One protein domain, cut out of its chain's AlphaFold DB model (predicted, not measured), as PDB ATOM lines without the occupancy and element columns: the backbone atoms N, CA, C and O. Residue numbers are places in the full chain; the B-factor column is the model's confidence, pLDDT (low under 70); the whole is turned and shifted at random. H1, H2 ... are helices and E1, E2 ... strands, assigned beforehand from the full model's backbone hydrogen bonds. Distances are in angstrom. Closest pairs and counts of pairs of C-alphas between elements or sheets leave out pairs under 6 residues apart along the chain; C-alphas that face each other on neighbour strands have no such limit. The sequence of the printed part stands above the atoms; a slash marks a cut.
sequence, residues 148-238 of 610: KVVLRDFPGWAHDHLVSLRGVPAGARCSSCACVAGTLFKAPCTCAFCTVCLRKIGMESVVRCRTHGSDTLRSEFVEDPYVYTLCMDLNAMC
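Overview. This is residues 148 to 238 of the 610 residues of the protein "TRAF-type domain-containing protein" of Varroa destructor (UniProt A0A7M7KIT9). What shape? It has little regular structure: three small hairpins, E1-E2, E3-E4 and E5-E6, stand in a row. What parts? The 91 printed residues, mixed in class and with 36 in named elements, run E1 E2 E3 E4 H1 E5 E6 H2 E7. The whole is compact, radius of gyration of the C-alphas 13.1 A, spans 40 by 22 by 21 A.

Arrangement. Which strands pair? E1, residues 148 to 152, and E2, residues 160 to 165, form an antiparallel hairpin, with N 149 and O 163 2.9 A apart. And helices? In H2, residues 227 to 232, every O i to N i+4 pair is within hydrogen-bond range.

Along the chain. Where does E1 begin? C-alpha 148 is at (36.119, -34.901, -22.218). Where does E7 end? E7, residues 235 to 237, ends at (45.556, -36.402, -20.860).

Size, cuts and confidence. Any cut or low confidence? The printed part has no cut, and no printed residue is under 70 in pLDDT. Any long link? The link from E2 to E3 is long, with 18 residues.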
ATOM      1  N   LYS A 148      35.934 -34.591 -20.794       84.81
ATOM      2  CA  LYS A 148      36.119 -34.901 -22.218       84.81
ATOM      3  C   LYS A 148      35.484 -33.796 -23.059       84.81
ATOM      4  O   LYS A 148      34.271 -33.606 -23.008       84.81
ATOM      5  N   VAL A 149      36.303 -33.071 -23.813       86.88
ATOM      6  CA  VAL A 149      35.892 -31.946 -24.661       86.88
ATOM      7  C   VAL A 149      36.432 -32.159 -26.071       86.88
ATOM      8  O   VAL A 149      37.525 -32.693 -26.253       86.88
ATOM      9  N   VAL A 150      35.664 -31.742 -27.077       88.38
ATOM     10  CA  VAL A 150      36.161 -31.678 -28.454       88.38
ATOM     11  C   VAL A 150      37.061 -30.451 -28.590       88.38
ATOM     12  O   VAL A 150      36.585 -29.324 -28.428       88.38
ATOM     13  N   LEU A 151      38.340 -30.686 -28.874       87.94
ATOM     14  CA  LEU A 151      39.263 -29.702 -29.432       87.94
ATOM     15  C   LEU A 151      38.974 -29.547 -30.924       87.94
ATOM     16  O   LEU A 151      38.851 -30.554 -31.624       87.94
ATOM     17  N   ARG A 152      38.897 -28.301 -31.398       87.62
ATOM     18  CA  ARG A 152      38.627 -27.954 -32.798       87.62
ATOM     19  C   ARG A 152      39.585 -26.897 -33.338       87.62
ATOM     20  O   ARG A 152      39.928 -25.957 -32.628       87.62
ATOM     21  N   ASP A 153      39.947 -27.010 -34.615       81.56
ATOM     22  CA  ASP A 153      40.761 -26.013 -35.336       81.56
ATOM     23  C   ASP A 153      42.080 -25.650 -34.608       81.56
ATOM     24  O   ASP A 153      42.492 -24.489 -34.575       81.56
ATOM     25  N   PHE A 154      42.745 -26.646 -34.008       81.88
ATOM     26  CA  PHE A 154      44.092 -26.509 -33.442       81.88
ATOM     27  C   PHE A 154      45.147 -27.004 -34.449       81.88
ATOM     28  O   PHE A 154      45.007 -28.121 -34.951       81.88
ATOM     29  N   PRO A 155      46.206 -26.227 -34.758       76.56
ATOM     30  CA  PRO A 155      47.281 -26.665 -35.649       76.56
ATOM     31  C   PRO A 155      47.961 -27.942 -35.143       76.56
ATOM     32  O   PRO A 155      48.155 -28.101 -33.942       76.56
ATOM     33  N   GLY A 156      48.310 -28.847 -36.060       71.75
ATOM     34  CA  GLY A 156      48.932 -30.143 -35.750       71.75
ATOM     35  C   GLY A 156      47.960 -31.245 -35.298       71.75
ATOM     36  O   GLY A 156      48.303 -32.424 -35.348       71.75
ATOM     37  N   TRP A 157      46.721 -30.894 -34.946       75.50
ATOM     38  CA  TRP A 157      45.645 -31.833 -34.618       75.50
ATOM     39  C   TRP A 157      44.685 -31.981 -35.814       75.50
ATOM     40  O   TRP A 157      44.546 -31.061 -36.624       75.50
ATOM     41  N   ALA A 158      43.977 -33.110 -35.942       74.69
ATOM     42  CA  ALA A 158      42.860 -33.187 -36.889       74.69
ATOM     43  C   ALA A 158      41.679 -32.306 -36.425       74.69
ATOM     44  O   ALA A 158      41.568 -31.944 -35.255       74.69
ATOM     45  N   HIS A 159      40.785 -31.966 -37.362       77.25
ATOM     46  CA  HIS A 159      39.781 -30.901 -37.206       77.25
ATOM     47  C   HIS A 159      38.876 -31.013 -35.962       77.25
ATOM     48  O   HIS A 159      38.513 -29.978 -35.411       77.25
ATOM     49  N   ASP A 160      38.549 -32.232 -35.518       83.44
ATOM     50  CA  ASP A 160      37.851 -32.520 -34.258       83.44
ATOM     51  C   ASP A 160      38.546 -33.693 -33.537       83.44
ATOM     52  O   ASP A 160      38.567 -34.809 -34.058       83.44
ATOM     53  N   HIS A 161      39.046 -33.478 -32.314       82.56
ATOM     54  CA  HIS A 161      39.564 -34.545 -31.441       82.56
ATOM     55  C   HIS A 161      38.962 -34.481 -30.038       82.56
ATOM     56  O   HIS A 161      38.846 -33.413 -29.443       82.56
ATOM     57  N   LEU A 162      38.626 -35.642 -29.467       85.19
ATOM     58  CA  LEU A 162      38.116 -35.747 -28.100       85.19
ATOM     59  C   LEU A 162      39.274 -35.887 -27.100       85.19
ATOM     60  O   LEU A 162      39.844 -36.967 -26.961       85.19
ATOM     61  N   VAL A 163      39.588 -34.814 -26.375       86.12
ATOM     62  CA  VAL A 163      40.658 -34.790 -25.363       86.12
ATOM     63  C   VAL A 163      40.063 -34.626 -23.969       86.12
ATOM     64  O   VAL A 163      39.028 -33.989 -23.783       86.12
ATOM     65  N   SER A 164      40.703 -35.236 -22.972       88.88
ATOM     66  CA  SER A 164      40.314 -35.072 -21.569       88.88
ATOM     67  C   SER A 164      41.095 -33.892 -20.991       88.88
ATOM     68  O   SER A 164      42.305 -34.001 -20.819       88.88
ATOM     69  N   LEU A 165      40.417 -32.772 -20.726       87.31
ATOM     70  CA  LEU A 165      41.010 -31.505 -20.281       87.31
ATOM     71  C   LEU A 165      40.590 -31.164 -18.845       87.31
ATOM     72  O   LEU A 165      39.435 -31.362 -18.460       87.31
ATOM     73  N   ARG A 166      41.508 -30.600 -18.059       87.44
ATOM     74  CA  ARG A 166      41.264 -30.120 -16.692       87.44
ATOM     75  C   ARG A 166      41.156 -28.592 -16.680       87.44
ATOM     76  O   ARG A 166      41.871 -27.908 -17.400       87.44
ATOM     77  N   GLY A 167      40.269 -28.043 -15.848       81.19
ATOM     78  CA  GLY A 167      40.234 -26.599 -15.557       81.19
ATOM     79  C   GLY A 167      39.733 -25.668 -16.673       81.19
ATOM     80  O   GLY A 167      39.774 -24.459 -16.482       81.19
ATOM     81  N   VAL A 168      39.234 -26.194 -17.801       84.56
ATOM     82  CA  VAL A 168      38.796 -25.411 -18.979       84.56
ATOM     83  C   VAL A 168      37.854 -24.251 -18.589       84.56
ATOM     84  O   VAL A 168      36.700 -24.522 -18.217       84.56
ATOM     85  N   PRO A 169      38.271 -22.974 -18.701       82.31
ATOM     86  CA  PRO A 169      37.463 -21.839 -18.261       82.31
ATOM     87  C   PRO A 169      36.260 -21.616 -19.186       82.31
ATOM     88  O   PRO A 169      36.291 -21.966 -20.365       82.31
ATOM     89  N   ALA A 170      35.190 -21.010 -18.661       77.56
ATOM     90  CA  ALA A 170      33.941 -20.821 -19.407       77.56
ATOM     91  C   ALA A 170      34.131 -20.016 -20.708       77.56
ATOM     92  O   ALA A 170      33.576 -20.387 -21.739       77.56
ATOM     93  N   GLY A 171      34.976 -18.978 -20.686       79.94
ATOM     94  CA  GLY A 171      35.292 -18.158 -21.863       79.94
ATOM     95  C   GLY A 171      36.099 -18.873 -22.958       79.94
ATOM     96  O   GLY A 171      36.107 -18.398 -24.087       79.94
ATOM     97  N   ALA A 172      36.731 -20.016 -22.657       84.25
ATOM     98  CA  ALA A 172      37.453 -20.841 -23.632       84.25
ATOM     99  C   ALA A 172      36.572 -21.937 -24.269       84.25
ATOM    100  O   ALA A 172      37.064 -22.771 -25.027       84.25
ATOM    101  N   ARG A 173      35.264 -21.959 -23.973       88.00
ATOM    102  CA  ARG A 173      34.300 -22.885 -24.582       88.00
ATOM    103  C   ARG A 173      33.326 -22.109 -25.455       88.00
ATOM    104  O   ARG A 173      32.763 -21.102 -25.039       88.00
ATOM    105  N   CYS A 174      33.068 -22.607 -26.657       89.25
ATOM    106  CA  CYS A 174      32.043 -22.035 -27.517       89.25
ATOM    107  C   CYS A 174      30.639 -22.303 -26.946       89.25
ATOM    108  O   CYS A 174      30.219 -23.452 -26.793       89.25
ATOM    109  N   SER A 175      29.876 -21.230 -26.742       86.38
ATOM    110  CA  SER A 175      28.536 -21.191 -26.132       86.38
ATOM    111  C   SER A 175      27.453 -21.973 -26.899       86.38
ATOM    112  O   SER A 175      26.329 -22.099 -26.423       86.38
ATOM    113  N   SER A 176      27.770 -22.493 -28.093       85.44
ATOM    114  CA  SER A 176      26.861 -23.272 -28.947       85.44
ATOM    115  C   SER A 176      27.223 -24.757 -29.093       85.44
ATOM    116  O   SER A 176      26.337 -25.537 -29.430       85.44
ATOM    117  N   CYS A 177      28.483 -25.160 -28.899       87.62
ATOM    118  CA  CYS A 177      28.917 -26.568 -29.012       87.62
ATOM    119  C   CYS A 177      29.544 -27.123 -27.725       87.62
ATOM    120  O   CYS A 177      29.866 -28.305 -27.686       87.62
ATOM    121  N   ALA A 178      29.820 -26.270 -26.731       87.19
ATOM    122  CA  ALA A 178      30.725 -26.518 -25.601       87.19
ATOM    123  C   ALA A 178      32.170 -26.932 -25.978       87.19
ATOM    124  O   ALA A 178      33.001 -27.129 -25.092       87.19
ATOM    125  N   CYS A 179      32.481 -27.024 -27.274       89.12
ATOM    126  CA  CYS A 179      33.793 -27.339 -27.817       89.12
ATOM    127  C   CYS A 179      34.795 -26.198 -27.583       89.12
ATOM    128  O   CYS A 179      34.436 -25.015 -27.613       89.12
ATOM    129  N   VAL A 180      36.043 -26.582 -27.326       89.25
ATOM    130  CA  VAL A 180      37.198 -25.689 -27.175       89.25
ATOM    131  C   VAL A 180      37.834 -25.567 -28.553       89.25
ATOM    132  O   VAL A 180      38.025 -26.579 -29.224       89.25
ATOM    133  N   ALA A 181      38.132 -24.353 -29.003       87.06
ATOM    134  CA  ALA A 181      38.692 -24.135 -30.333       87.06
ATOM    135  C   ALA A 181      39.878 -23.175 -30.288       87.06
ATOM    136  O   ALA A 181      39.879 -22.250 -29.476       87.06
ATOM    137  N   GLY A 182      40.843 -23.371 -31.191       83.62
ATOM    138  CA  GLY A 182      42.027 -22.511 -31.296       83.62
ATOM    139  C   GLY A 182      41.696 -21.051 -31.623       83.62
ATOM    140  O   GLY A 182      42.492 -20.166 -31.332       83.62
ATOM    141  N   THR A 183      40.505 -20.805 -32.175       87.56
ATOM    142  CA  THR A 183      39.954 -19.481 -32.480       87.56
ATOM    143  C   THR A 183      38.496 -19.382 -32.004       87.56
ATOM    144  O   THR A 183      37.619 -20.169 -32.385       87.56
ATOM    145  N   LEU A 184      38.227 -18.399 -31.140       90.50
ATOM    146  CA  LEU A 184      36.903 -18.048 -30.623       90.50
ATOM    147  C   LEU A 184      36.662 -16.550 -30.813       90.50
ATOM    148  O   LEU A 184      37.574 -15.748 -30.649       90.50
ATOM    149  N   PHE A 185      35.414 -16.174 -31.069       89.44
ATOM    150  CA  PHE A 185      34.968 -14.786 -31.134       89.44
ATOM    151  C   PHE A 185      34.056 -14.484 -29.945       89.44
ATOM    152  O   PHE A 185      33.128 -15.250 -29.671       89.44
ATOM    153  N   LYS A 186      34.306 -13.378 -29.245       89.31
ATOM    154  CA  LYS A 186      33.532 -12.906 -28.092       89.31
ATOM    155  C   LYS A 186      32.504 -11.864 -28.525       89.31
ATOM    156  O   LYS A 186      32.838 -10.903 -29.211       89.31
ATOM    157  N   ALA A 187      31.267 -12.032 -28.067       86.25
ATOM    158  CA  ALA A 187      30.272 -10.961 -28.052       86.25
ATOM    159  C   ALA A 187      30.615  -9.904 -26.972       86.25
ATOM    160  O   ALA A 187      31.300 -10.243 -25.999       86.25
ATOM    161  N   PRO A 188      30.054  -8.679 -27.033       84.19
ATOM    162  CA  PRO A 188      30.128  -7.695 -25.947       84.19
ATOM    163  C   PRO A 188      29.610  -8.237 -24.604       84.19
ATOM    164  O   PRO A 188      30.118  -7.878 -23.546       84.19
ATOM    165  N   CYS A 189      28.668  -9.188 -24.625       85.19
ATOM    166  CA  CYS A 189      28.197  -9.919 -23.443       85.19
ATOM    167  C   CYS A 189      29.143 -11.058 -22.984       85.19
ATOM    168  O   CYS A 189      28.673 -12.040 -22.405       85.19
ATOM    169  N   THR A 190      30.433 -10.980 -23.334       82.69
ATOM    170  CA  THR A 190      31.559 -11.906 -23.057       82.69
ATOM    171  C   THR A 190      31.431 -13.364 -23.523       82.69
ATOM    172  O   THR A 190      32.412 -14.108 -23.477       82.69
ATOM    173  N   CYS A 191      30.270 -13.789 -24.024       87.38
ATOM    174  CA  CYS A 191      30.050 -15.149 -24.516       87.38
ATOM    175  C   CYS A 191      30.841 -15.428 -25.800       87.38
ATOM    176  O   CYS A 191      30.736 -14.691 -26.782       87.38
ATOM    177  N   ALA A 192      31.602 -16.523 -25.792       88.44
ATOM    178  CA  ALA A 192      32.483 -16.924 -26.884       88.44
ATOM    179  C   ALA A 192      31.810 -17.917 -27.850       88.44
ATOM    180  O   ALA A 192      31.003 -18.752 -27.429       88.44
ATOM    181  N   PHE A 193      32.158 -17.864 -29.138       89.06
ATOM    182  CA  PHE A 193      31.690 -18.771 -30.195       89.06
ATOM    183  C   PHE A 193      32.844 -19.169 -31.127       89.06
ATOM    184  O   PHE A 193      33.612 -18.315 -31.556       89.06
ATOM    185  N   CYS A 194      32.963 -20.452 -31.482       90.06
ATOM    186  CA  CYS A 194      33.994 -20.921 -32.416       90.06
ATOM    187  C   CYS A 194      33.631 -20.631 -33.875       90.06
ATOM    188  O   CYS A 194      32.447 -20.595 -34.227       90.06
ATOM    189  N   THR A 195      34.659 -20.514 -34.717       88.62
ATOM    190  CA  THR A 195      34.621 -20.469 -36.194       88.62
ATOM    191  C   THR A 195      33.410 -21.174 -36.810       88.62
ATOM    192  O   THR A 195      32.601 -20.547 -37.492       88.62
ATOM    193  N   VAL A 196      33.254 -22.475 -36.548       88.88
ATOM    194  CA  VAL A 196      32.238 -23.347 -37.158       88.88
ATOM    195  C   VAL A 196      30.824 -23.067 -36.644       88.88
ATOM    196  O   VAL A 196      29.871 -23.148 -37.419       88.88
ATOM    197  N   CYS A 197      30.652 -22.732 -35.361       87.88
ATOM    198  CA  CYS A 197      29.331 -22.367 -34.835       87.88
ATOM    199  C   CYS A 197      28.925 -20.968 -35.300       87.88
ATOM    200  O   CYS A 197      27.784 -20.766 -35.705       87.88
ATOM    201  N   LEU A 198      29.872 -20.028 -35.305       86.12
ATOM    202  CA  LEU A 198      29.640 -18.665 -35.749       86.12
ATOM    203  C   LEU A 198      29.345 -18.615 -37.255       86.12
ATOM    204  O   LEU A 198      28.382 -17.976 -37.659       86.12
ATOM    205  N   ARG A 199      30.100 -19.315 -38.117       86.88
ATOM    206  CA  ARG A 199      29.914 -19.315 -39.591       86.88
ATOM    207  C   ARG A 199      28.510 -19.748 -40.054       86.88
ATOM    208  O   ARG A 199      28.123 -19.406 -41.164       86.88
ATOM    209  N   LYS A 200      27.727 -20.438 -39.216       85.44
ATOM    210  CA  LYS A 200      26.324 -20.814 -39.499       85.44
ATOM    211  C   LYS A 200      25.320 -19.651 -39.393       85.44
ATOM    212  O   LYS A 200      24.145 -19.850 -39.673       85.44
ATOM    213  N   ILE A 201      25.765 -18.465 -38.975       83.19
ATOM    214  CA  ILE A 201      24.952 -17.257 -38.768       83.19
ATOM    215  C   ILE A 201      25.292 -16.221 -39.856       83.19
ATOM    216  O   ILE A 201      26.470 -15.972 -40.108       83.19
ATOM    217  N   GLY A 202      24.292 -15.592 -40.482       79.94
ATOM    218  CA  GLY A 202      24.495 -14.586 -41.537       79.94
ATOM    219  C   GLY A 202      25.204 -13.313 -41.051       79.94
ATOM    220  O   GLY A 202      25.155 -12.987 -39.866       79.94
ATOM    221  N   MET A 203      25.878 -12.589 -41.955       74.25
ATOM    222  CA  MET A 203      26.727 -11.440 -41.581       74.25
ATOM    223  C   MET A 203      25.955 -10.282 -40.931       74.25
ATOM    224  O   MET A 203      26.457  -9.684 -39.986       74.25
ATOM    225  N   GLU A 204      24.722 -10.045 -41.372       75.50
ATOM    226  CA  GLU A 204      23.826  -8.988 -40.873       75.50
ATOM    227  C   GLU A 204      22.853  -9.495 -39.787       75.50
ATOM    228  O   GLU A 204      21.950  -8.784 -39.356       75.50
ATOM    229  N   SER A 205      22.989 -10.751 -39.345       84.00
ATOM    230  CA  SER A 205      22.064 -11.349 -38.378       84.00
ATOM    231  C   SER A 205      22.356 -10.896 -36.944       84.00
ATOM    232  O   SER A 205      23.489 -10.981 -36.465       84.00
ATOM    233  N   VAL A 206      21.302 -10.499 -36.228       81.25
ATOM    234  CA  VAL A 206      21.339 -10.276 -34.776       81.25
ATOM    235  C   VAL A 206      21.391 -11.623 -34.053       81.25
ATOM    236  O   VAL A 206      20.537 -12.490 -34.248       81.25
ATOM    237  N   VAL A 207      22.395 -11.800 -33.199       81.81
ATOM    238  CA  VAL A 207      22.599 -12.985 -32.365       81.81
ATOM    239  C   VAL A 207      22.082 -12.705 -30.961       81.81
ATOM    240  O   VAL A 207      22.705 -11.970 -30.198       81.81
ATOM    241  N   ARG A 208      20.968 -13.345 -30.592       81.12
ATOM    242  CA  ARG A 208      20.494 -13.352 -29.205       81.12
ATOM    243  C   ARG A 208      21.330 -14.311 -28.366       81.12
ATOM    244  O   ARG A 208      21.321 -15.524 -28.596       81.12
ATOM    245  N   CYS A 209      22.045 -13.785 -27.380       80.31
ATOM    246  CA  CYS A 209      22.840 -14.581 -26.458       80.31
ATOM    247  C   CYS A 209      21.939 -15.480 -25.598       80.31
ATOM    248  O   CYS A 209      21.118 -14.993 -24.824       80.31
ATOM    249  N   ARG A 210      22.125 -16.805 -25.673       79.06
ATOM    250  CA  ARG A 210      21.350 -17.765 -24.861       79.06
ATOM    251  C   ARG A 210      21.646 -17.682 -23.359       79.06
ATOM    252  O   ARG A 210      20.792 -18.063 -22.571       79.06
ATOM    253  N   THR A 211      22.829 -17.201 -22.978       77.50
ATOM    254  CA  THR A 211      23.276 -17.114 -21.578       77.50
ATOM    255  C   THR A 211      22.770 -15.850 -20.882       77.50
ATOM    256  O   THR A 211      22.446 -15.891 -19.700       77.50
ATOM    257  N   HIS A 212      22.708 -14.727 -21.607       79.25
ATOM    258  CA  HIS A 212      22.463 -13.392 -21.038       79.25
ATOM    259  C   HIS A 212      21.233 -12.677 -21.622       79.25
ATOM    260  O   HIS A 212      20.910 -11.576 -21.192       79.25
ATOM    261  N   GLY A 213      20.563 -13.251 -22.627       77.88
ATOM    262  CA  GLY A 213      19.402 -12.657 -23.306       77.88
ATOM    263  C   GLY A 213      19.712 -11.469 -24.227       77.88
ATOM    264  O   GLY A 213      18.867 -11.112 -25.044       77.88
ATOM    265  N   SER A 214      20.909 -10.883 -24.131       81.44
ATOM    266  CA  SER A 214      21.347  -9.723 -24.909       81.44
ATOM    267  C   SER A 214      21.424 -10.002 -26.409       81.44
ATOM    268  O   SER A 214      22.001 -11.009 -26.827       81.44
ATOM    269  N   ASP A 215      20.920  -9.068 -27.206       83.50
ATOM    270  CA  ASP A 215      21.093  -9.046 -28.657       83.50
ATOM    271  C   ASP A 215      22.424  -8.381 -29.040       83.50
ATOM    272  O   ASP A 215      22.883  -7.447 -28.385       83.50
ATOM    273  N   THR A 216      23.078  -8.896 -30.079       83.56
ATOM    274  CA  THR A 216      24.396  -8.444 -30.556       83.56
ATOM    275  C   THR A 216      24.472  -8.674 -32.062       83.56
ATOM    276  O   THR A 216      24.162  -9.777 -32.518       83.56
ATOM    277  N   LEU A 217      24.876  -7.684 -32.861       83.81
ATOM    278  CA  LEU A 217      25.077  -7.912 -34.299       83.81
ATOM    279  C   LEU A 217      26.298  -8.805 -34.520       83.81
ATOM    280  O   LEU A 217      27.327  -8.640 -33.875       83.81
ATOM    281  N   ARG A 218      26.230  -9.739 -35.473       83.38
ATOM    282  CA  ARG A 218      27.350 -10.654 -35.763       83.38
ATOM    283  C   ARG A 218      28.659  -9.922 -36.136       83.38
ATOM    284  O   ARG A 218      29.736 -10.468 -35.916       83.38
ATOM    285  N   SER A 219      28.587  -8.688 -36.636       82.38
ATOM    286  CA  SER A 219      29.735  -7.798 -36.885       82.38
ATOM    287  C   SER A 219      30.438  -7.269 -35.623       82.38
ATOM    288  O   SER A 219      31.571  -6.815 -35.718       82.38
ATOM    289  N   GLU A 220      29.798  -7.325 -34.452       85.75
ATOM    290  CA  GLU A 220      30.347  -6.883 -33.155       85.75
ATOM    291  C   GLU A 220      31.152  -7.989 -32.442       85.75
ATOM    292  O   GLU A 220      31.704  -7.768 -31.366       85.75
ATOM    293  N   PHE A 221      31.211  -9.196 -33.017       87.00
ATOM    294  CA  PHE A 221      31.951 -10.326 -32.460       87.00
ATOM    295  C   PHE A 221      33.441 -10.209 -32.798       87.00
ATOM    296  O   PHE A 221      33.849 -10.443 -33.936       87.00
ATOM    297  N   VAL A 222      34.258  -9.896 -31.793       89.94
ATOM    298  CA  VAL A 222      35.713  -9.729 -31.936       89.94
ATOM    299  C   VAL A 222      36.419 -11.051 -31.626       89.94
ATOM    300  O   VAL A 222      36.057 -11.739 -30.672       89.94
ATOM    301  N   GLU A 223      37.417 -11.423 -32.426       89.31
ATOM    302  CA  GLU A 223      38.260 -12.597 -32.162       89.31
ATOM    303  C   GLU A 223      39.053 -12.425 -30.855       89.31
ATOM    304  O   GLU A 223      39.502 -11.328 -30.534       89.31
ATOM    305  N   ASP A 224      39.206 -13.499 -30.079       87.88
ATOM    306  CA  ASP A 224      39.925 -13.495 -28.804       87.88
ATOM    307  C   ASP A 224      41.400 -13.893 -28.999       87.88
ATOM    308  O   ASP A 224      41.699 -15.091 -29.023       87.88
ATOM    309  N   PRO A 225      42.353 -12.942 -29.097       85.69
ATOM    310  CA  PRO A 225      43.744 -13.250 -29.449       85.69
ATOM    311  C   PRO A 225      44.472 -14.088 -28.387       85.69
ATOM    312  O   PRO A 225      45.531 -14.646 -28.660       85.69
ATOM    313  N   TYR A 226      43.909 -14.191 -27.179       85.94
ATOM    314  CA  TYR A 226      44.482 -14.936 -26.058       85.94
ATOM    315  C   TYR A 226      43.864 -16.326 -25.855       85.94
ATOM    316  O   TYR A 226      44.330 -17.061 -24.986       85.94
ATOM    317  N   VAL A 227      42.837 -16.722 -26.625       86.94
ATOM    318  CA  VAL A 227      42.208 -18.041 -26.426       86.94
ATOM    319  C   VAL A 227      43.164 -19.181 -26.771       86.94
ATOM    320  O   VAL A 227      43.211 -20.177 -26.057       86.94
ATOM    321  N   TYR A 228      43.966 -19.017 -27.825       85.50
ATOM    322  CA  TYR A 228      44.880 -20.054 -28.296       85.50
ATOM    323  C   TYR A 228      45.920 -20.434 -27.236       85.50
ATOM    324  O   TYR A 228      46.062 -21.608 -26.896       85.50
ATOM    325  N   THR A 229      46.613 -19.437 -26.678       85.12
ATOM    326  CA  THR A 229      47.631 -19.633 -25.636       85.12
ATOM    327  C   THR A 229      47.003 -20.166 -24.353       85.12
ATOM    328  O   THR A 229      47.447 -21.193 -23.844       85.12
ATOM    329  N   LEU A 230      45.889 -19.569 -23.911       85.62
ATOM    330  CA  LEU A 230      45.111 -20.045 -22.764       85.62
ATOM    331  C   LEU A 230      44.692 -21.517 -22.905       85.62
ATOM    332  O   LEU A 230      44.607 -22.217 -21.899       85.62
ATOM    333  N   CYS A 231      44.427 -21.994 -24.125       85.62
ATOM    334  CA  CYS A 231      44.099 -23.390 -24.393       85.62
ATOM    335  C   CYS A 231      45.321 -24.319 -24.467       85.62
ATOM    336  O   CYS A 231      45.205 -25.463 -24.031       85.62
ATOM    337  N   MET A 232      46.472 -23.859 -24.971       84.62
ATOM    338  CA  MET A 232      47.725 -24.635 -24.966       84.62
ATOM    339  C   MET A 232      48.220 -24.948 -23.547       84.62
ATOM    340  O   MET A 232      48.746 -26.038 -23.310       84.62
ATOM    341  N   ASP A 233      47.989 -24.033 -22.604       86.19
ATOM    342  CA  ASP A 233      48.355 -24.185 -21.191       86.19
ATOM    343  C   ASP A 233      47.382 -25.073 -20.385       86.19
ATOM    344  O   ASP A 233      47.651 -25.397 -19.225       86.19
ATOM    345  N   LEU A 234      46.252 -25.505 -20.964       88.12
ATOM    346  CA  LEU A 234      45.309 -26.394 -20.273       88.12
ATOM    347  C   LEU A 234      45.919 -27.781 -20.073       88.12
ATOM    348  O   LEU A 234      46.305 -28.450 -21.029       88.12
ATOM    349  N   ASN A 235      45.932 -28.245 -18.824       89.31
ATOM    350  CA  ASN A 235      46.367 -29.595 -18.484       89.31
ATOM    351  C   ASN A 235      45.420 -30.647 -19.096       89.31
ATOM    352  O   ASN A 235      44.197 -30.573 -18.941       89.31
ATOM    353  N   ALA A 236      45.997 -31.628 -19.777       89.81
ATOM    354  CA  ALA A 236      45.341 -32.584 -20.651       89.81
ATOM    355  C   ALA A 236      45.912 -33.999 -20.456       89.81
ATOM    356  O   ALA A 236      47.083 -34.176 -20.124       89.81
ATOM    357  N   MET A 237      45.088 -35.018 -20.707       87.38
ATOM    358  CA  MET A 237      45.556 -36.402 -20.860       87.38
ATOM    359  C   MET A 237      45.886 -36.707 -22.324       87.38
ATOM    360  O   MET A 237      45.216 -36.204 -23.229       87.38
ATOM    361  N   CYS A 238      46.835 -37.616 -22.549       87.06
ATOM    362  CA  CYS A 238      47.121 -38.190 -23.866       87.06
ATOM    363  C   CYS A 238      45.866 -38.748 -24.567       87.06
ATOM    364  O   CYS A 238      44.979 -39.322 -23.931       87.06
TER     365      CYS A 238